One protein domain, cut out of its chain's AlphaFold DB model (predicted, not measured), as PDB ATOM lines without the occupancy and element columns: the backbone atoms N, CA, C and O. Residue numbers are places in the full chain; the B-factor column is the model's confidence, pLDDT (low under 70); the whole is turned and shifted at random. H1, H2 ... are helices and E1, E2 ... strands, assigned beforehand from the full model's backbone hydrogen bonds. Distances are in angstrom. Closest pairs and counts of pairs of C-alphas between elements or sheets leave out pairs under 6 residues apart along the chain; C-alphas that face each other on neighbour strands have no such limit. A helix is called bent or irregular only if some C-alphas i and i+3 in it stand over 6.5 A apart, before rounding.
ATOM      1  N   GLY A 212       7.176  26.971  29.617       63.06
ATOM      2  CA  GLY A 212       7.387  26.272  28.350       63.06
ATOM      3  C   GLY A 212       6.249  25.328  28.005       63.06
ATOM      4  O   GLY A 212       5.722  25.429  26.901       63.06
ATOM      5  N   PRO A 213       5.793  24.475  28.942       62.88
ATOM      6  CA  PRO A 213       4.596  23.669  28.749       62.88
ATOM      7  C   PRO A 213       3.357  24.519  28.455       62.88
ATOM      8  O   PRO A 213       2.602  24.189  27.549       62.88
ATOM      9  N   THR A 214       3.165  25.637  29.164       71.69
ATOM     10  CA  THR A 214       2.027  26.547  28.951       71.69
ATOM     11  C   THR A 214       2.102  27.225  27.586       71.69
ATOM     12  O   THR A 214       1.124  27.235  26.850       71.69
ATOM     13  N   ARG A 215       3.278  27.737  27.211       75.44
ATOM     14  CA  ARG A 215       3.554  28.350  25.910       75.44
ATOM     15  C   ARG A 215       3.376  27.357  24.772       75.44
ATOM     16  O   ARG A 215       2.736  27.696  23.790       75.44
ATOM     17  N   GLY A 216       3.902  26.143  24.920       66.38
ATOM     18  CA  GLY A 216       3.763  25.069  23.942       66.38
ATOM     19  C   GLY A 216       2.314  24.626  23.780       66.38
ATOM     20  O   GLY A 216       1.854  24.464  22.657       66.38
ATOM     21  N   LEU A 217       1.571  24.503  24.882       69.00
ATOM     22  CA  LEU A 217       0.153  24.159  24.844       69.00
ATOM     23  C   LEU A 217      -0.680  25.260  24.183       69.00
ATOM     24  O   LEU A 217      -1.516  24.946  23.341       69.00
ATOM     25  N   ILE A 218      -0.415  26.534  24.495       77.44
ATOM     26  CA  ILE A 218      -1.026  27.664  23.786       77.44
ATOM     27  C   ILE A 218      -0.649  27.595  22.305       77.44
ATOM     28  O   ILE A 218      -1.540  27.503  21.476       77.44
ATOM     29  N   ALA A 219       0.642  27.553  21.960       74.62
ATOM     30  CA  ALA A 219       1.127  27.569  20.580       74.62
ATOM     31  C   ALA A 219       0.568  26.424  19.718       74.62
ATOM     32  O   ALA A 219       0.257  26.647  18.554       74.62
ATOM     33  N   GLN A 220       0.399  25.227  20.284       67.75
ATOM     34  CA  GLN A 220      -0.233  24.086  19.608       67.75
ATOM     35  C   GLN A 220      -1.752  24.228  19.450       67.75
ATOM     36  O   GLN A 220      -2.339  23.503  18.652       67.75
ATOM     37  N   SER A 221      -2.381  25.107  20.229       69.81
ATOM     38  CA  SER A 221      -3.830  25.332  20.229       69.81
ATOM     39  C   SER A 221      -4.227  26.636  19.528       69.81
ATOM     40  O   SER A 221      -5.413  26.926  19.429       69.81
ATOM     41  N   LEU A 222      -3.259  27.444  19.070       77.31
ATOM     42  CA  LEU A 222      -3.530  28.739  18.455       77.31
ATOM     43  C   LEU A 222      -4.110  28.589  17.047       77.31
ATOM     44  O   LEU A 222      -3.491  28.008  16.160       77.31
ATOM     45  N   THR A 223      -5.241  29.252  16.831       76.06
ATOM     46  CA  THR A 223      -5.755  29.642  15.511       76.06
ATOM     47  C   THR A 223      -5.704  31.173  15.384       76.06
ATOM     48  O   THR A 223      -5.543  31.853  16.402       76.06
ATOM     49  N   PRO A 224      -5.838  31.757  14.176       76.81
ATOM     50  CA  PRO A 224      -5.853  33.214  13.995       76.81
ATOM     51  C   PRO A 224      -6.919  33.956  14.819       76.81
ATOM     52  O   PRO A 224      -6.756  35.142  15.084       76.81
ATOM     53  N   GLU A 225      -7.978  33.263  15.241       81.00
ATOM     54  CA  GLU A 225      -9.082  33.815  16.036       81.00
ATOM     55  C   GLU A 225      -8.805  33.831  17.545       81.00
ATOM     56  O   GLU A 225      -9.565  34.417  18.310       81.00
ATOM     57  N   HIS A 226      -7.735  33.176  18.006       85.00
ATOM     58  CA  HIS A 226      -7.442  33.114  19.432       85.00
ATOM     59  C   HIS A 226      -6.924  34.442  19.966       85.00
ATOM     60  O   HIS A 226      -5.912  34.975  19.499       85.00
ATOM     61  N   LYS A 227      -7.534  34.900  21.059       90.44
ATOM     62  CA  LYS A 227      -7.025  36.012  21.857       90.44
ATOM     63  C   LYS A 227      -6.283  35.479  23.077       90.44
ATOM     64  O   LYS A 227      -6.841  34.757  23.902       90.44
ATOM     65  N   ILE A 228      -5.009  35.846  23.201       91.44
ATOM     66  CA  ILE A 228      -4.150  35.456  24.327       91.44
ATOM     67  C   ILE A 228      -4.055  36.632  25.288       91.44
ATOM     68  O   ILE A 228      -3.787  37.744  24.847       91.44
ATOM     69  N   ALA A 229      -4.208  36.407  26.587       92.25
ATOM     70  CA  ALA A 229      -4.042  37.442  27.596       92.25
ATOM     71  C   ALA A 229      -3.165  37.016  28.776       92.25
ATOM     72  O   ALA A 229      -3.045  35.836  29.118       92.25
ATOM     73  N   GLU A 230      -2.575  38.017  29.419       91.38
ATOM     74  CA  GLU A 230      -1.799  37.905  30.653       91.38
ATOM     75  C   GLU A 230      -2.488  38.731  31.742       91.38
ATOM     76  O   GLU A 230      -2.721  39.930  31.565       91.38
ATOM     77  N   PHE A 231      -2.782  38.110  32.886       92.06
ATOM     78  CA  PHE A 231      -3.272  38.836  34.053       92.06
ATOM     79  C   PHE A 231      -2.099  39.494  34.791       92.06
ATOM     80  O   PHE A 231      -1.344  38.852  35.523       92.06
ATOM     81  N   ILE A 232      -1.932  40.798  34.583       86.88
ATOM     82  CA  ILE A 232      -0.793  41.589  35.062       86.88
ATOM     83  C   ILE A 232      -0.610  41.542  36.591       86.88
ATOM     84  O   ILE A 232       0.545  41.448  37.029       86.88
ATOM     85  N   PRO A 233      -1.671  41.557  37.429       86.94
ATOM     86  CA  PRO A 233      -1.512  41.456  38.883       86.94
ATOM     87  C   PRO A 233      -0.778  40.189  39.343       86.94
ATOM     88  O   PRO A 233      -0.057  40.233  40.346       86.94
ATOM     89  N   SER A 234      -0.845  39.108  38.557       81.31
ATOM     90  CA  SER A 234      -0.124  37.858  38.820       81.31
ATOM     91  C   SER A 234       1.392  37.961  38.677       81.31
ATOM     92  O   SER A 234       2.096  37.015  39.030       81.31
ATOM     93  N   GLN A 235       1.915  39.087  38.170       75.00
ATOM     94  CA  GLN A 235       3.352  39.324  37.980       75.00
ATOM     95  C   GLN A 235       4.025  38.206  37.172       75.00
ATOM     96  O   GLN A 235       5.147  37.781  37.477       75.00
ATOM     97  N   ILE A 236       3.329  37.720  36.142       75.00
ATOM     98  CA  ILE A 236       3.871  36.722  35.225       75.00
ATOM     99  C   ILE A 236       5.150  37.295  34.577       75.00
ATOM    100  O   ILE A 236       5.273  38.503  34.343       75.00
ATOM    101  N   PRO A 237       6.197  36.475  34.369       66.75
ATOM    102  CA  PRO A 237       7.424  36.962  33.755       66.75
ATOM    103  C   PRO A 237       7.174  37.520  32.348       66.75
ATOM    104  O   PRO A 237       6.632  36.811  31.507       66.75
ATOM    105  N   ARG A 238       7.706  38.718  32.047       65.25
ATOM    106  CA  ARG A 238       7.624  39.360  30.711       65.25
ATOM    107  C   ARG A 238       8.021  38.451  29.545       65.25
ATOM    108  O   ARG A 238       7.499  38.593  28.450       65.25
ATOM    109  N   SER A 239       8.887  37.467  29.797       63.25
ATOM    110  CA  SER A 239       9.265  36.466  28.799       63.25
ATOM    111  C   SER A 239       8.112  35.604  28.279       63.25
ATOM    112  O   SER A 239       8.304  34.902  27.292       63.25
ATOM    113  N   PHE A 240       6.964  35.593  28.963       74.50
ATOM    114  CA  PHE A 240       5.730  35.018  28.440       74.50
ATOM    115  C   PHE A 240       5.260  35.799  27.210       74.50
ATOM    116  O   PHE A 240       5.152  35.235  26.127       74.50
ATOM    117  N   SER A 241       5.055  37.102  27.380       75.25
ATOM    118  CA  SER A 241       4.507  37.995  26.358       75.25
ATOM    119  C   SER A 241       5.477  38.226  25.200       75.25
ATOM    120  O   SER A 241       5.049  38.275  24.047       75.25
ATOM    121  N   ASP A 242       6.786  38.236  25.481       69.06
ATOM    122  CA  ASP A 242       7.833  38.293  24.449       69.06
ATOM    123  C   ASP A 242       7.779  37.096  23.476       69.06
ATOM    124  O   ASP A 242       8.162  37.235  22.323       69.06
ATOM    125  N   TYR A 243       7.317  35.917  23.915       71.62
ATOM    126  CA  TYR A 243       7.281  34.709  23.073       71.62
ATOM    127  C   TYR A 243       6.218  34.746  21.979       71.62
ATOM    128  O   TYR A 243       6.350  34.071  20.965       71.62
ATOM    129  N   PHE A 244       5.138  35.489  22.202       78.06
ATOM    130  CA  PHE A 244       4.044  35.614  21.243       78.06
ATOM    131  C   PHE A 244       4.138  36.929  20.459       78.06
ATOM    132  O   PHE A 244       3.118  37.420  19.976       78.06
ATOM    133  N   ASP A 245       5.339  37.509  20.351       70.12
ATOM    134  CA  ASP A 245       5.614  38.779  19.666       70.12
ATOM    135  C   ASP A 245       4.729  39.937  20.154       70.12
ATOM    136  O   ASP A 245       4.305  40.795  19.382       70.12
ATOM    137  N   GLY A 246       4.384  39.944  21.445       65.81
ATOM    138  CA  GLY A 246       3.497  40.959  22.011       65.81
ATOM    139  C   GLY A 246       2.019  40.815  21.627       65.81
ATOM    140  O   GLY A 246       1.230  41.684  21.990       65.81
ATOM    141  N   ARG A 247       1.596  39.712  20.984       79.00
ATOM    142  CA  ARG A 247       0.176  39.362  20.743       79.00
ATOM    143  C   ARG A 247      -0.548  38.881  22.012       79.00
ATOM    144  O   ARG A 247      -1.376  37.976  21.961       79.00
ATOM    145  N   VAL A 248      -0.196  39.456  23.159       88.44
ATOM    146  CA  VAL A 248      -0.752  39.122  24.470       88.44
ATOM    147  C   VAL A 248      -1.421  40.362  25.044       88.44
ATOM    148  O   VAL A 248      -0.766  41.375  25.291       88.44
ATOM    149  N   TYR A 249      -2.730  40.281  25.264       91.50
ATOM    150  CA  TYR A 249      -3.533  41.349  25.843       91.50
ATOM    151  C   TYR A 249      -3.275  41.458  27.358       91.50
ATOM    152  O   TYR A 249      -3.473  40.486  28.090       91.50
ATOM    153  N   PRO A 250      -2.832  42.620  27.865       92.06
ATOM    154  CA  PRO A 250      -2.604  42.803  29.293       92.06
ATOM    155  C   PRO A 250      -3.925  43.094  30.021       92.06
ATOM    156  O   PRO A 250      -4.527  44.145  29.811       92.06
ATOM    157  N   ILE A 251      -4.342  42.211  30.930       93.88
ATOM    158  CA  ILE A 251      -5.541  42.382  31.769       93.88
ATOM    159  C   ILE A 251      -5.117  42.824  33.170       93.88
ATOM    160  O   ILE A 251      -4.206  42.240  33.759       93.88
ATOM    161  N   ARG A 252      -5.739  43.881  33.704       93.50
ATOM    162  CA  ARG A 252      -5.264  44.560  34.927       93.50
ATOM    163  C   ARG A 252      -6.136  44.353  36.164       93.50
ATOM    164  O   ARG A 252      -5.645  44.583  37.265       93.50
ATOM    165  N   ASP A 253      -7.365  43.896  35.987       94.88
ATOM    166  CA  ASP A 253      -8.371  43.725  37.035       94.88
ATOM    167  C   ASP A 253      -9.351  42.604  36.653       94.88
ATOM    168  O   ASP A 253      -9.348  42.116  35.516       94.88
ATOM    169  N   PHE A 254     -10.119  42.124  37.631       96.44
ATOM    170  CA  PHE A 254     -10.975  40.960  37.431       96.44
ATOM    171  C   PHE A 254     -12.217  41.244  36.582       96.44
ATOM    172  O   PHE A 254     -12.673  40.332  35.894       96.44
ATOM    173  N   ASP A 255     -12.710  42.482  36.553       94.88
ATOM    174  CA  ASP A 255     -13.816  42.873  35.674       94.88
ATOM    175  C   ASP A 255     -13.402  42.738  34.203       94.88
ATOM    176  O   ASP A 255     -14.040  42.014  33.435       94.88
ATOM    177  N   ASN A 256     -12.242  43.294  33.836       95.00
ATOM    178  CA  ASN A 256     -11.661  43.137  32.503       95.00
ATOM    179  C   ASN A 256     -11.357  41.666  32.176       95.00
ATOM    180  O   ASN A 256     -11.472  41.242  31.025       95.00
ATOM    181  N   LEU A 257     -10.972  40.861  33.175       95.25
ATOM    182  CA  LEU A 257     -10.778  39.420  32.995       95.25
ATOM    183  C   LEU A 257     -12.090  38.707  32.658       95.25
ATOM    184  O   LEU A 257     -12.123  37.862  31.761       95.25
ATOM    185  N   LYS A 258     -13.168  39.044  33.369       95.00
ATOM    186  CA  LYS A 258     -14.503  38.500  33.129       95.00
ATOM    187  C   LYS A 258     -15.001  38.862  31.736       95.00
ATOM    188  O   LYS A 258     -15.406  37.957  31.009       95.00
ATOM    189  N   GLU A 259     -14.918  40.132  31.348       93.62
ATOM    190  CA  GLU A 259     -15.314  40.585  30.009       93.62
ATOM    191  C   GLU A 259     -14.534  39.847  28.915       93.62
ATOM    192  O   GLU A 259     -15.117  39.344  27.953       93.62
ATOM    193  N   PHE A 260     -13.220  39.689  29.099       92.94
ATOM    194  CA  PHE A 260     -12.367  38.980  28.147       92.94
ATOM    195  C   PHE A 260     -12.746  37.499  27.991       92.94
ATOM    196  O   PHE A 260     -12.700  36.951  26.891       92.94
ATOM    197  N   LEU A 261     -13.146  36.835  29.077       92.75
ATOM    198  CA  LEU A 261     -13.590  35.437  29.046       92.75
ATOM    199  C   LEU A 261     -15.018  35.266  28.506       92.75
ATOM    200  O   LEU A 261     -15.403  34.154  28.157       92.75
ATOM    201  N   GLN A 262     -15.801  36.340  28.414       91.62
ATOM    202  CA  GLN A 262     -17.149  36.324  27.838       91.62
ATOM    203  C   GLN A 262     -17.168  36.607  26.330       91.62
ATOM    204  O   GLN A 262     -18.235  36.571  25.714       91.62
ATOM    205  N   LEU A 263     -16.005  36.847  25.717       85.56
ATOM    206  CA  LEU A 263     -15.883  36.969  24.269       85.56
ATOM    207  C   LEU A 263     -16.394  35.704  23.558       85.56
ATOM    208  O   LEU A 263     -16.224  34.585  24.041       85.56
ATOM    209  N   LEU A 264     -16.990  35.889  22.376       82.81
ATOM    210  CA  LEU A 264     -17.406  34.781  21.501       82.81
ATOM    211  C   LEU A 264     -16.199  34.022  20.921       82.81
ATOM    212  O   LEU A 264     -16.262  32.813  20.671       82.81
ATOM    213  N   GLU A 265     -15.101  34.746  20.710       87.12
ATOM    214  CA  GLU A 265     -13.827  34.215  20.237       87.12
ATOM    215  C   GLU A 265     -13.141  33.358  21.317       87.12
ATOM    216  O   GLU A 265     -13.306  33.616  22.515       87.12
ATOM    217  N   PRO A 266     -12.349  32.342  20.930       88.62
ATOM    218  CA  PRO A 266     -11.544  31.580  21.877       88.62
ATOM    219  C   PRO A 266     -10.532  32.469  22.620       88.62
ATOM    220  O   PRO A 266      -9.619  33.052  22.031       88.62
ATOM    221  N   ALA A 267     -10.671  32.541  23.939       90.62
ATOM    222  CA  ALA A 267      -9.802  33.293  24.831       90.62
ATOM    223  C   ALA A 267      -8.907  32.336  25.628       90.62
ATOM    224  O   ALA A 267      -9.379  31.353  26.206       90.62
ATOM    225  N   LEU A 268      -7.613  32.642  25.690       91.12
ATOM    226  CA  LEU A 268      -6.620  31.944  26.508       91.12
ATOM    227  C   LEU A 268      -5.985  32.950  27.459       91.12
ATOM    228  O   LEU A 268      -5.305  33.871  27.015       91.12
ATOM    229  N   VAL A 269      -6.179  32.774  28.764       91.62
ATOM    230  CA  VAL A 269      -5.644  33.693  29.773       91.62
ATOM    231  C   VAL A 269      -4.700  32.972  30.713       91.62
ATOM    232  O   VAL A 269      -5.027  31.928  31.274       91.62
ATOM    233  N   VAL A 270      -3.526  33.555  30.918       89.44
ATOM    234  CA  VAL A 270      -2.543  33.080  31.887       89.44
ATOM    235  C   VAL A 270      -2.596  33.972  33.126       89.44
ATOM    236  O   VAL A 270      -2.484  35.192  33.019       89.44
ATOM    237  N   LEU A 271      -2.771  33.362  34.302       89.75
ATOM    238  CA  LEU A 271      -2.847  34.044  35.601       89.75
ATOM    239  C   LEU A 271      -2.283  33.179  36.737       89.75
ATOM    240  O   LEU A 271      -2.124  31.970  36.605       89.75
ATOM    241  N   GLY A 272      -1.965  33.785  37.874       85.06
ATOM    242  CA  GLY A 272      -1.520  33.100  39.086       85.06
ATOM    243  C   GLY A 272      -2.647  32.284  39.723       85.06
ATOM    244  O   GLY A 272      -3.819  32.609  39.585       85.06
ATOM    245  N   GLN A 273      -2.318  31.214  40.444       81.75
ATOM    246  CA  GLN A 273      -3.314  30.348  41.086       81.75
ATOM    247  C   GLN A 273      -4.091  31.062  42.191       81.75
ATOM    248  O   GLN A 273      -5.272  30.773  42.363       81.75
ATOM    249  N   ASP A 274      -3.438  31.958  42.932       82.75
ATOM    250  CA  ASP A 274      -4.096  32.757  43.967       82.75
ATOM    251  C   ASP A 274      -5.100  33.723  43.319       82.75
ATOM    252  O   ASP A 274      -6.251  33.784  43.744       82.75
ATOM    253  N   ASP A 275      -4.704  34.377  42.222       88.31
ATOM    254  CA  ASP A 275      -5.585  35.250  41.439       88.31
ATOM    255  C   ASP A 275      -6.721  34.463  40.779       88.31
ATOM    256  O   ASP A 275      -7.858  34.913  40.769       88.31
ATOM    257  N   TYR A 276      -6.452  33.249  40.291       89.44
ATOM    258  CA  TYR A 276      -7.484  32.348  39.782       89.44
ATOM    259  C   TYR A 276      -8.482  31.952  40.873       89.44
ATOM    260  O   TYR A 276      -9.684  31.934  40.628       89.44
ATOM    261  N   ALA A 277      -8.008  31.628  42.079       86.88
ATOM    262  CA  ALA A 277      -8.882  31.283  43.195       86.88
ATOM    263  C   ALA A 277      -9.740  32.481  43.630       86.88
ATOM    264  O   ALA A 277     -10.933  32.305  43.869       86.88
ATOM    265  N   ALA A 278      -9.154  33.682  43.677       90.94
ATOM    266  CA  ALA A 278      -9.873  34.923  43.948       90.94
ATOM    267  C   ALA A 278     -10.923  35.208  42.863       90.94
ATOM    268  O   ALA A 278     -12.100  35.335  43.185       90.94
ATOM    269  N   PHE A 279     -10.534  35.155  41.586       93.25
ATOM    270  CA  PHE A 279     -11.440  35.317  40.447       93.25
ATOM    271  C   PHE A 279     -12.609  34.324  40.488       93.25
ATOM    272  O   PHE A 279     -13.756  34.705  40.292       93.25
ATOM    273  N   ARG A 280     -12.350  33.045  40.794       92.50
ATOM    274  CA  ARG A 280     -13.401  32.020  40.930       92.50
ATOM    275  C   ARG A 280     -14.327  32.248  42.119       92.50
ATOM    276  O   ARG A 280     -15.466  31.792  42.071       92.50
ATOM    277  N   SER A 281     -13.829  32.872  43.184       91.94
ATOM    278  CA  SER A 281     -14.636  33.233  44.348       91.94
ATOM    279  C   SER A 281     -15.530  34.436  44.061       91.94
ATOM    280  O   SER A 281     -16.634  34.497  44.589       91.94
ATOM    281  N   GLU A 282     -15.043  35.384  43.265       95.06
ATOM    282  CA  GLU A 282     -15.750  36.619  42.921       95.06
ATOM    283  C   GLU A 282     -16.761  36.415  41.788       95.06
ATOM    284  O   GLU A 282     -17.882  36.908  41.869       95.06
ATOM    285  N   PHE A 283     -16.401  35.607  40.786       93.38
ATOM    286  CA  PHE A 283     -17.210  35.323  39.600       93.38
ATOM    287  C   PHE A 283     -17.460  33.814  39.424       93.38
ATOM    288  O   PHE A 283     -16.968  33.188  38.470       93.38
ATOM    289  N   PRO A 284     -18.197  33.170  40.352       90.25
ATOM    290  CA  PRO A 284     -18.463  31.734  40.293       90.25
ATOM    291  C   PRO A 284     -19.248  31.316  39.039       90.25
ATOM    292  O   PRO A 284     -19.085  30.181  38.573       90.25
ATOM    293  N   GLU A 285     -20.049  32.229  38.482       90.56
ATOM    294  CA  GLU A 285     -20.909  32.044  37.311       90.56
ATOM    295  C   GLU A 285     -20.146  31.958  35.984       90.56
ATOM    296  O   GLU A 285     -20.634  31.348  35.032       90.56
ATOM    297  N   VAL A 286     -18.942  32.534  35.901       89.19
ATOM    298  CA  VAL A 286     -18.160  32.549  34.658       89.19
ATOM    299  C   VAL A 286     -17.609  31.152  34.399       89.19
ATOM    300  O   VAL A 286     -16.785  30.650  35.161       89.19
ATOM    301  N   ARG A 287     -18.039  30.485  33.328       86.81
ATOM    302  CA  ARG A 287     -17.532  29.146  33.005       86.81
ATOM    303  C   ARG A 287     -16.123  29.243  32.430       86.81
ATOM    304  O   ARG A 287     -15.908  29.918  31.431       86.81
ATOM    305  N   VAL A 288     -15.177  28.536  33.042       89.44
ATOM    306  CA  VAL A 288     -13.786  28.487  32.579       89.44
ATOM    307  C   VAL A 288     -13.243  27.067  32.599       89.44
ATOM    308  O   VAL A 288     -13.537  26.279  33.500       89.44
ATOM    309  N   TYR A 289     -12.403  26.762  31.619       86.12
ATOM    310  CA  TYR A 289     -11.619  25.537  31.541       86.12
ATOM    311  C   TYR A 289     -10.214  25.849  32.029       86.12
ATOM    312  O   TYR A 289      -9.525  26.663  31.426       86.12
ATOM    313  N   ALA A 290      -9.796  25.234  33.135       82.25
ATOM    314  CA  ALA A 290      -8.526  25.542  33.780       82.25
ATOM    315  C   ALA A 290      -7.520  24.399  33.625       82.25
ATOM    316  O   ALA A 290      -7.810  23.246  33.946       82.25
ATOM    317  N   TRP A 291      -6.301  24.745  33.224       76.31
ATOM    318  CA  TRP A 291      -5.152  23.857  33.181       76.31
ATOM    319  C   TRP A 291      -4.083  24.354  34.147       76.31
ATOM    320  O   TRP A 291      -3.623  25.495  34.076       76.31
ATOM    321  N   LYS A 292      -3.677  23.498  35.084       63.91
ATOM    322  CA  LYS A 292      -2.664  23.851  36.082       63.91
ATOM    323  C   LYS A 292      -1.275  23.504  35.563       63.91
ATOM    324  O   LYS A 292      -0.956  22.332  35.386       63.91
ATOM    325  N   SER A 293      -0.428  24.518  35.420       55.81
ATOM    326  CA  SER A 293       1.012  24.363  35.202       55.81
ATOM    327  C   SER A 293       1.762  24.806  36.463       55.81
ATOM    328  O   SER A 293       1.662  25.953  36.892       55.81
ATOM    329  N   SER A 294       2.502  23.910  37.115       47.69
ATOM    330  CA  SER A 294       3.305  24.295  38.285       47.69
ATOM    331  C   SER A 294       4.635  24.905  37.849       47.69
ATOM    332  O   SER A 294       5.435  24.184  37.259       47.69
ATOM    333  N   LEU A 295       4.878  26.188  38.153       50.47
ATOM    334  CA  LEU A 295       6.095  26.915  37.763       50.47
ATOM    335  C   LEU A 295       6.894  27.450  38.959       50.47
ATOM    336  O   LEU A 295       6.351  27.683  40.043       50.47
ATOM    337  N   MET A 296       8.185  27.713  38.717       41.28
ATOM    338  CA  MET A 296       9.097  28.423  39.618       41.28
ATOM    339  C   MET A 296       9.509  29.815  39.089       41.28
ATOM    340  O   MET A 296       9.846  29.977  37.916       41.28
ATOM    341  N   TRP A 297       9.533  30.757  40.044       43.25
ATOM    342  CA  TRP A 297      10.228  32.055  40.155       43.25
ATOM    343  C   TRP A 297       9.889  33.293  39.294       43.25
ATOM    344  O   TRP A 297      10.419  33.485  38.203       43.25
ATOM    345  N   ARG A 298       9.209  34.262  39.943       37.12
ATOM    346  CA  ARG A 298       9.756  35.557  40.431       37.12
ATOM    347  C   ARG A 298       8.792  36.162  41.480       37.12
ATOM    348  O   ARG A 298       7.609  36.280  41.208       37.12
ATOM    349  N   ARG A 299       9.259  36.604  42.658       43.56
ATOM    350  CA  ARG A 299       8.484  37.515  43.536       43.56
ATOM    351  C   ARG A 299       9.390  38.599  44.117       43.56
ATOM    352  O   ARG A 299      10.589  38.395  44.288       43.56
ATOM    353  N   ASN A 300       8.808  39.769  44.361       40.31
ATOM    354  CA  ASN A 300       9.485  41.009  44.744       40.31
ATOM    355  C   ASN A 300      10.490  40.849  45.910       40.31
ATOM    356  O   ASN A 300      10.145  40.395  47.001       40.31
ATOM    357  N   PHE A 301      11.732  41.302  45.695       39.75
ATOM    358  CA  PHE A 301      12.889  41.097  46.585       39.75
ATOM    359  C   PHE A 301      12.804  41.778  47.965       39.75
ATOM    360  O   PHE A 301      13.633  41.484  48.825       39.75
ATOM    361  N   LYS A 302      11.825  42.661  48.212       45.22
ATOM    362  CA  LYS A 302      11.760  43.458  49.453       45.22
ATOM    363  C   LYS A 302      11.479  42.628  50.717       45.22
ATOM    364  O   LYS A 302      12.100  42.890  51.738       45.22
ATOM    365  N   ASN A 303      10.637  41.591  50.640       50.28
ATOM    366  CA  ASN A 303      10.289  40.735  51.796       50.28
ATOM    367  C   ASN A 303      10.846  39.303  51.689       50.28
ATOM    368  O   ASN A 303      10.913  38.567  52.674       50.28
ATOM    369  N   PHE A 304      11.320  38.934  50.497       50.78
ATOM    370  CA  PHE A 304      11.745  37.586  50.129       50.78
ATOM    371  C   PHE A 304      12.835  36.996  51.049       50.78
ATOM    372  O   PHE A 304      12.743  35.841  51.465       50.78
ATOM    373  N   LYS A 305      13.852  37.792  51.415       59.03
ATOM    374  CA  LYS A 305      14.977  37.311  52.242       59.03
ATOM    375  C   LYS A 305      14.553  36.966  53.674       59.03
ATOM    376  O   LYS A 305      15.014  35.966  54.217       59.03
ATOM    377  N   ARG A 306      13.663  37.763  54.275       68.62
ATOM    378  CA  ARG A 306      13.230  37.604  55.673       68.62
ATOM    379  C   ARG A 306      12.349  36.369  55.856       68.62
ATOM    380  O   ARG A 306      12.582  35.591  56.778       68.62
ATOM    381  N   ASP A 307      11.383  36.165  54.964       62.16
ATOM    382  CA  ASP A 307      10.468  35.021  55.044       62.16
ATOM    383  C   ASP A 307      11.167  33.701  54.713       62.16
ATOM    384  O   ASP A 307      10.918  32.694  55.377       62.16
ATOM    385  N   THR A 308      12.107  33.718  53.763       59.22
ATOM    386  CA  THR A 308      12.969  32.570  53.446       59.22
ATOM    387  C   THR A 308      13.830  32.180  54.644       59.22
ATOM    388  O   THR A 308      13.828  31.016  55.043       59.22
ATOM    389  N   LEU A 309      14.516  33.152  55.259       66.88
ATOM    390  CA  LEU A 309      15.353  32.912  56.434       66.88
ATOM    391  C   LEU A 309      14.518  32.358  57.595       66.88
ATOM    392  O   LEU A 309      14.902  31.370  58.213       66.88
ATOM    393  N   LYS A 310      13.334  32.927  57.846       73.75
ATOM    394  CA  LYS A 310      12.418  32.453  58.891       73.75
ATOM    395  C   LYS A 310      11.926  31.027  58.634       73.75
ATOM    396  O   LYS A 310      11.855  30.242  59.574       73.75
ATOM    397  N   CYS A 311      11.595  30.674  57.393       72.81
ATOM    398  CA  CYS A 311      11.182  29.314  57.042       72.81
ATOM    399  C   CYS A 311      12.334  28.304  57.161       72.81
ATOM    400  O   CYS A 311      12.088  27.189  57.606       72.81
ATOM    401  N   LEU A 312      13.571  28.690  56.822       64.31
ATOM    402  CA  LEU A 312      14.759  27.847  57.011       64.31
ATOM    403  C   LEU A 312      15.078  27.641  58.497       64.31
ATOM    404  O   LEU A 312      15.253  26.506  58.924       64.31
ATOM    405  N   LEU A 313      15.076  28.716  59.293       72.62
ATOM    406  CA  LEU A 313      15.316  28.654  60.741       72.62
ATOM    407  C   LEU A 313      14.252  27.831  61.477       72.62
ATOM    408  O   LEU A 313      14.553  27.186  62.472       72.62
ATOM    409  N   THR A 314      13.009  27.848  60.990       80.06
ATOM    410  CA  THR A 314      11.904  27.057  61.559       80.06
ATOM    411  C   THR A 314      11.713  25.705  60.873       80.06
ATOM    412  O   THR A 314      10.755  25.006  61.190       80.06
ATOM    413  N   LEU A 315      12.586  25.342  59.919       69.38
ATOM    414  CA  LEU A 315      12.519  24.104  59.129       69.38
ATOM    415  C   LEU A 315      11.127  23.850  58.509       69.38
ATOM    416  O   LEU A 315      10.707  22.714  58.291       69.38
ATOM    417  N   ASN A 316      10.383  24.917  58.197       75.06
ATOM    418  CA  ASN A 316       9.039  24.828  57.629       75.06
ATOM    419  C   ASN A 316       9.111  24.734  56.101       75.06
ATOM    420  O   ASN A 316       8.814  25.683  55.365       75.06
ATOM    421  N   PHE A 317       9.510  23.559  55.621       55.81
ATOM    422  CA  PHE A 317       9.762  23.309  54.203       55.81
ATOM    423  C   PHE A 317       8.511  23.394  53.322       55.81
ATOM    424  O   PHE A 317       8.626  23.760  52.159       55.81
ATOM    425  N   LYS A 318       7.305  23.153  53.864       59.53
ATOM    426  CA  LYS A 318       6.039  23.370  53.135       59.53
ATOM    427  C   LYS A 318       5.789  24.849  52.849       59.53
ATOM    428  O   LYS A 318       5.351  25.204  51.758       59.53
ATOM    429  N   LYS A 319       6.039  25.718  53.833       64.25
ATOM    430  CA  LYS A 319       5.914  27.168  53.651       64.25
ATOM    431  C   LYS A 319       7.002  27.692  52.719       64.25
ATOM    432  O   LYS A 319       6.719  28.528  51.868       64.25
ATOM    433  N   LEU A 320       8.212  27.152  52.849       58.62
ATOM    434  CA  LEU A 320       9.338  27.464  51.983       58.62
ATOM    435  C   LEU A 320       9.056  27.072  50.527       58.62
ATOM    436  O   LEU A 320       9.205  27.898  49.644       58.62
ATOM    437  N   ASP A 321       8.538  25.876  50.270       52.34
ATOM    438  CA  ASP A 321       8.138  25.427  48.933       52.34
ATOM    439  C   ASP A 321       7.070  26.337  48.287       52.34
ATOM    440  O   ASP A 321       7.204  26.737  47.130       52.34
ATOM    441  N   ARG A 322       6.060  26.783  49.051       58.50
ATOM    442  CA  ARG A 322       5.079  27.777  48.563       58.50
ATOM    443  C   ARG A 322       5.708  29.120  48.186       58.50
ATOM    444  O   ARG A 322       5.209  29.768  47.276       58.50
ATOM    445  N   LEU A 323       6.784  29.544  48.854       54.66
ATOM    446  CA  LEU A 323       7.463  30.813  48.556       54.66
ATOM    447  C   LEU A 323       8.224  30.792  47.216       54.66
ATOM    448  O   LEU A 323       8.483  31.859  46.662       54.66
ATOM    449  N   TYR A 324       8.590  29.610  46.703       50.53
ATOM    450  CA  TYR A 324       9.416  29.446  45.495       50.53
ATOM    451  C   TYR A 324       8.583  29.145  44.235       50.53
ATOM    452  O   TYR A 324       9.105  29.195  43.117       50.53
ATOM    453  N   ARG A 325       7.280  28.874  44.391       53.03
ATOM    454  CA  ARG A 325       6.359  28.596  43.284       53.03
ATOM    455  C   ARG A 325       5.558  29.836  42.902       53.03
ATOM    456  O   ARG A 325       4.957  30.475  43.758       53.03
ATOM    457  N   LEU A 326       5.488  30.117  41.604       55.03
ATOM    458  CA  LEU A 326       4.364  30.845  41.018       55.03
ATOM    459  C   LEU A 326       3.495  29.776  40.360       55.03
ATOM    460  O   LEU A 326       3.781  29.370  39.236       55.03
ATOM    461  N   PRO A 327       2.498  29.216  41.050       65.44
ATOM    462  CA  PRO A 327       1.564  28.345  40.367       65.44
ATOM    463  C   PRO A 327       0.798  29.195  39.350       65.44
ATOM    464  O   PRO A 327       0.100  30.129  39.729       65.44
ATOM    465  N   VAL A 328       0.981  28.915  38.063       72.88
ATOM    466  CA  VAL A 328       0.290  29.621  36.986       72.88
ATOM    467  C   VAL A 328      -0.798  28.701  36.455       72.88
ATOM    468  O   VAL A 328      -0.593  27.501  36.252       72.88
ATOM    469  N   VAL A 329      -1.979  29.257  36.262       82.19
ATOM    470  CA  VAL A 329      -3.130  28.598  35.675       82.19
ATOM    471  C   VAL A 329      -3.311  29.186  34.285       82.19
ATOM    472  O   VAL A 329      -3.292  30.402  34.110       82.19
ATOM    473  N   LEU A 330      -3.456  28.318  33.293       85.88
ATOM    474  CA  LEU A 330      -4.012  28.701  32.006       85.88
ATOM    475  C   LEU A 330      -5.513  28.464  32.082       85.88
ATOM    476  O   LEU A 330      -5.933  27.354  32.405       85.88
ATOM    477  N   ILE A 331      -6.311  29.480  31.797       89.44
ATOM    478  CA  ILE A 331      -7.762  29.353  31.699       89.44
ATOM    479  C   ILE A 331      -8.236  29.680  30.290       89.44
ATOM    480  O   ILE A 331      -7.605  30.460  29.579       89.44
ATOM    481  N   SER A 332      -9.354  29.083  29.897       89.25
ATOM    482  CA  SER A 332     -10.021  29.370  28.632       89.25
ATOM    483  C   SER A 332     -11.531  29.444  28.800       89.25
ATOM    484  O   SER A 332     -12.093  28.797  29.688       89.25
ATOM    485  N   ASN A 333     -12.185  30.215  27.935       90.44
ATOM    486  CA  ASN A 333     -13.642  30.248  27.809       90.44
ATOM    487  C   ASN A 333     -14.202  29.074  26.982       90.44
ATOM    488  O   ASN A 333     -15.398  28.796  27.064       90.44
ATOM    489  N   LYS A 334     -13.354  28.347  26.238       86.25
ATOM    490  CA  LYS A 334     -13.725  27.155  25.459       86.25
ATOM    491  C   LYS A 334     -12.872  25.935  25.846       86.25
ATOM    492  O   LYS A 334     -11.762  26.093  26.361       86.25
ATOM    493  N   PRO A 335     -13.354  24.697  25.635       79.00
ATOM    494  CA  PRO A 335     -12.547  23.505  25.859       79.00
ATOM    495  C   PRO A 335     -11.350  23.465  24.902       79.00
ATOM    496  O   PRO A 335     -11.517  23.520  23.687       79.00
ATOM    497  N   LEU A 336     -10.145  23.235  25.428       65.06
ATOM    498  CA  LEU A 336      -8.936  23.055  24.609       65.06
ATOM    499  C   LEU A 336      -9.031  21.879  23.610       65.06
ATOM    500  O   LEU A 336      -8.315  21.854  22.616       65.06
ATOM    501  N   GLY A 337      -9.904  20.897  23.870       56.12
ATOM    502  CA  GLY A 337     -10.137  19.741  22.996       56.12
ATOM    503  C   GLY A 337     -10.998  20.033  21.762       56.12
ATOM    504  O   GLY A 337     -10.776  19.412  20.726       56.12
ATOM    505  N   GLU A 338     -11.920  21.000  21.831       50.16
ATOM    506  CA  GLU A 338     -12.718  21.436  20.669       50.16
ATOM    507  C   GLU A 338     -11.858  22.226  19.668       50.16
ATOM    508  O   GLU A 338     -12.085  22.150  18.467       50.16
ATOM    509  N   LEU A 339     -10.772  22.850  20.139       49.16
ATOM    510  CA  LEU A 339      -9.786  23.555  19.309       49.16
ATOM    511  C   LEU A 339      -8.946  22.625  18.416       49.16
ATOM    512  O   LEU A 339      -8.411  23.057  17.400       49.16
ATOM    513  N   ARG A 340      -8.827  21.337  18.773       41.31
ATOM    514  CA  ARG A 340      -8.231  20.304  17.903       41.31
ATOM    515  C   ARG A 340      -9.243  19.700  16.922       41.31
ATOM    516  O   ARG A 340      -8.831  19.068  15.953       41.31
ATOM    517  N   GLY A 341     -10.543  19.860  17.179       36.06
ATOM    518  CA  GLY A 341     -11.625  19.203  16.441       36.06
ATOM    519  C   GLY A 341     -11.940  19.824  15.080       36.06
ATOM    520  O   GLY A 341     -12.416  19.115  14.197       36.06
ATOM    521  N   GLU A 342     -11.625  21.104  14.870       36.19
ATOM    522  CA  GLU A 342     -11.897  21.782  13.592       36.19
ATOM    523  C   GLU A 342     -10.871  21.446  12.499       36.19
ATOM    524  O   GLU A 342     -11.232  21.383  11.328       36.19
ATOM    525  N   LEU A 343      -9.628  21.090  12.854       35.56
ATOM    526  CA  LEU A 343      -8.637  20.603  11.880       35.56
ATOM    527  C   LEU A 343      -8.948  19.184  11.374       35.56
ATOM    528  O   LEU A 343      -8.655  18.866  10.227       35.56
ATOM    529  N   ALA A 344      -9.583  18.338  12.192       30.08
ATOM    530  CA  ALA A 344      -9.953  16.979  11.785       30.08
ATOM    531  C   ALA A 344     -11.230  16.931  10.923       30.08
ATOM    532  O   ALA A 344     -11.403  15.996  10.141       30.08
ATOM    533  N   GLN A 345     -12.121  17.925  11.048       32.16
ATOM    534  CA  GLN A 345     -13.358  18.003  10.260       32.16
ATOM    535  C   GLN A 345     -13.198  18.747   8.923       32.16
ATOM    536  O   GLN A 345     -13.988  18.500   8.010       32.16
ATOM    537  N   ASP A 346     -12.179  19.603   8.764       33.78
ATOM    538  CA  ASP A 346     -11.914  20.286   7.484       33.78
ATOM    539  C   ASP A 346     -11.137  19.392   6.488       33.78
ATOM    540  O   ASP A 346     -11.334  19.492   5.277       33.78
ATOM    541  N   GLU A 347     -10.355  18.409   6.967       33.50
ATOM    542  CA  GLU A 347      -9.735  17.382   6.103       33.50
ATOM    543  C   GLU A 347     -10.735  16.326   5.593       33.50
ATOM    544  O   GLU A 347     -10.514  15.729   4.543       33.50
ATOM    545  N   THR A 348     -11.871  16.124   6.270       34.59
ATOM    546  CA  THR A 348     -12.924  15.190   5.818       34.59
ATOM    547  C   THR A 348     -13.983  15.832   4.915       34.59
ATOM    548  O   THR A 348     -14.801  15.114   4.345       34.59
ATOM    549  N   ARG A 349     -13.976  17.163   4.744       35.28
ATOM    550  CA  ARG A 349     -14.870  17.884   3.811       35.28
ATOM    551  C   ARG A 349     -14.198  18.329   2.508       35.28
ATOM    552  O   ARG A 349     -14.876  18.884   1.648       35.28
TER     553      ARG A 349
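Overview. This is residues 212 to 349 of the 351 residues of an uncharacterized protein of Omnitrophica bacterium RIFCSPLOWO2_12_FULL_50_11 (UniProt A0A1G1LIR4). A strongly twisted sheet of five strands makes the middle, with H3 and H4 over one face and H1 over the other. The helical hairpin H5 and H6 makes one end of the long axis and H7 the other, where residues 341 to 349 stick out. The 138 printed residues hold seven named helices and five named strands, in the order H1 E1 H2 E2 H3 E3 H4 E4 H5 H6 E5 H7, a mixed class of helices and strands; the mixed sheet runs E2 E1 E3 E5 E4. The whole is only just loose, close to compact, with a radius of gyration of the C-alphas of 17.3 A and spans of 65 by 29 by 25 A.

Arrangement. H1, residues 212 to 221, is on the sheet at a height of 9.5 A; the C-alphas of Thr 214 and Ser 293, its closest to E4, residues 289 to 296, are 6.7 A apart. E1, residues 227 to 231, is parallel to E2, residues 248 to 251 (N 249 to O 228, 2.8 A), and to E3, residues 267 to 272 (N 229 to O 268, 2.8 A). H2, residues 239 to 243, only grazes the sheet. H3, residues 254 to 261, and H4, residues 273 to 282, are on the face opposite H1, in three layers, helices on both faces of a sheet. E5, residues 325 to 332, is antiparallel to E3 (N 329 to O 271, 2.7 A) and to E4 (N 291 to O 330, 2.8 A). E1, H2, E2 form a strand-helix-strand unit, parallel neighbour strands with a helix between; E2, H3, E3 and E3, H4, E4 are split ones, with E1 and E5 between their strands; the three crossovers are right-handed. H5, residues 301 to 313, touches H6, residues 317 to 324, with residues 308 to 312 alone, closest at C-alphas 311 and 320, 5.7 A. H7, residues 338 to 346, is not on the sheet. Every O i to N i+4 pair is within hydrogen-bond range in H1, H3, H4 and H6, against 7 of 9 in H5, 0 of 1 in H2 and 2 of 5 in H7, whose O i to N i+3 pairs within range are 1 of 2 and 1 of 6.

Along the chain. H1 begins at C-alpha 212 (7.387, 26.272, 28.350). E4 spans 22.4 A, E5 22.0 A and H5 19.0 A; H5 is irregular, C-alphas 302 and 305 being 7.5 A apart. H7 ends at C-alpha 346 (-11.914, 20.286, 7.484).

Size, cuts and confidence. The C-alphas farthest apart, of Leu 313 and Arg 349, are 65.3 A apart. The printed part has no cut and no long link. Confidence is under 70 in 56 residues, among them 292 to 309 and 336 to 349.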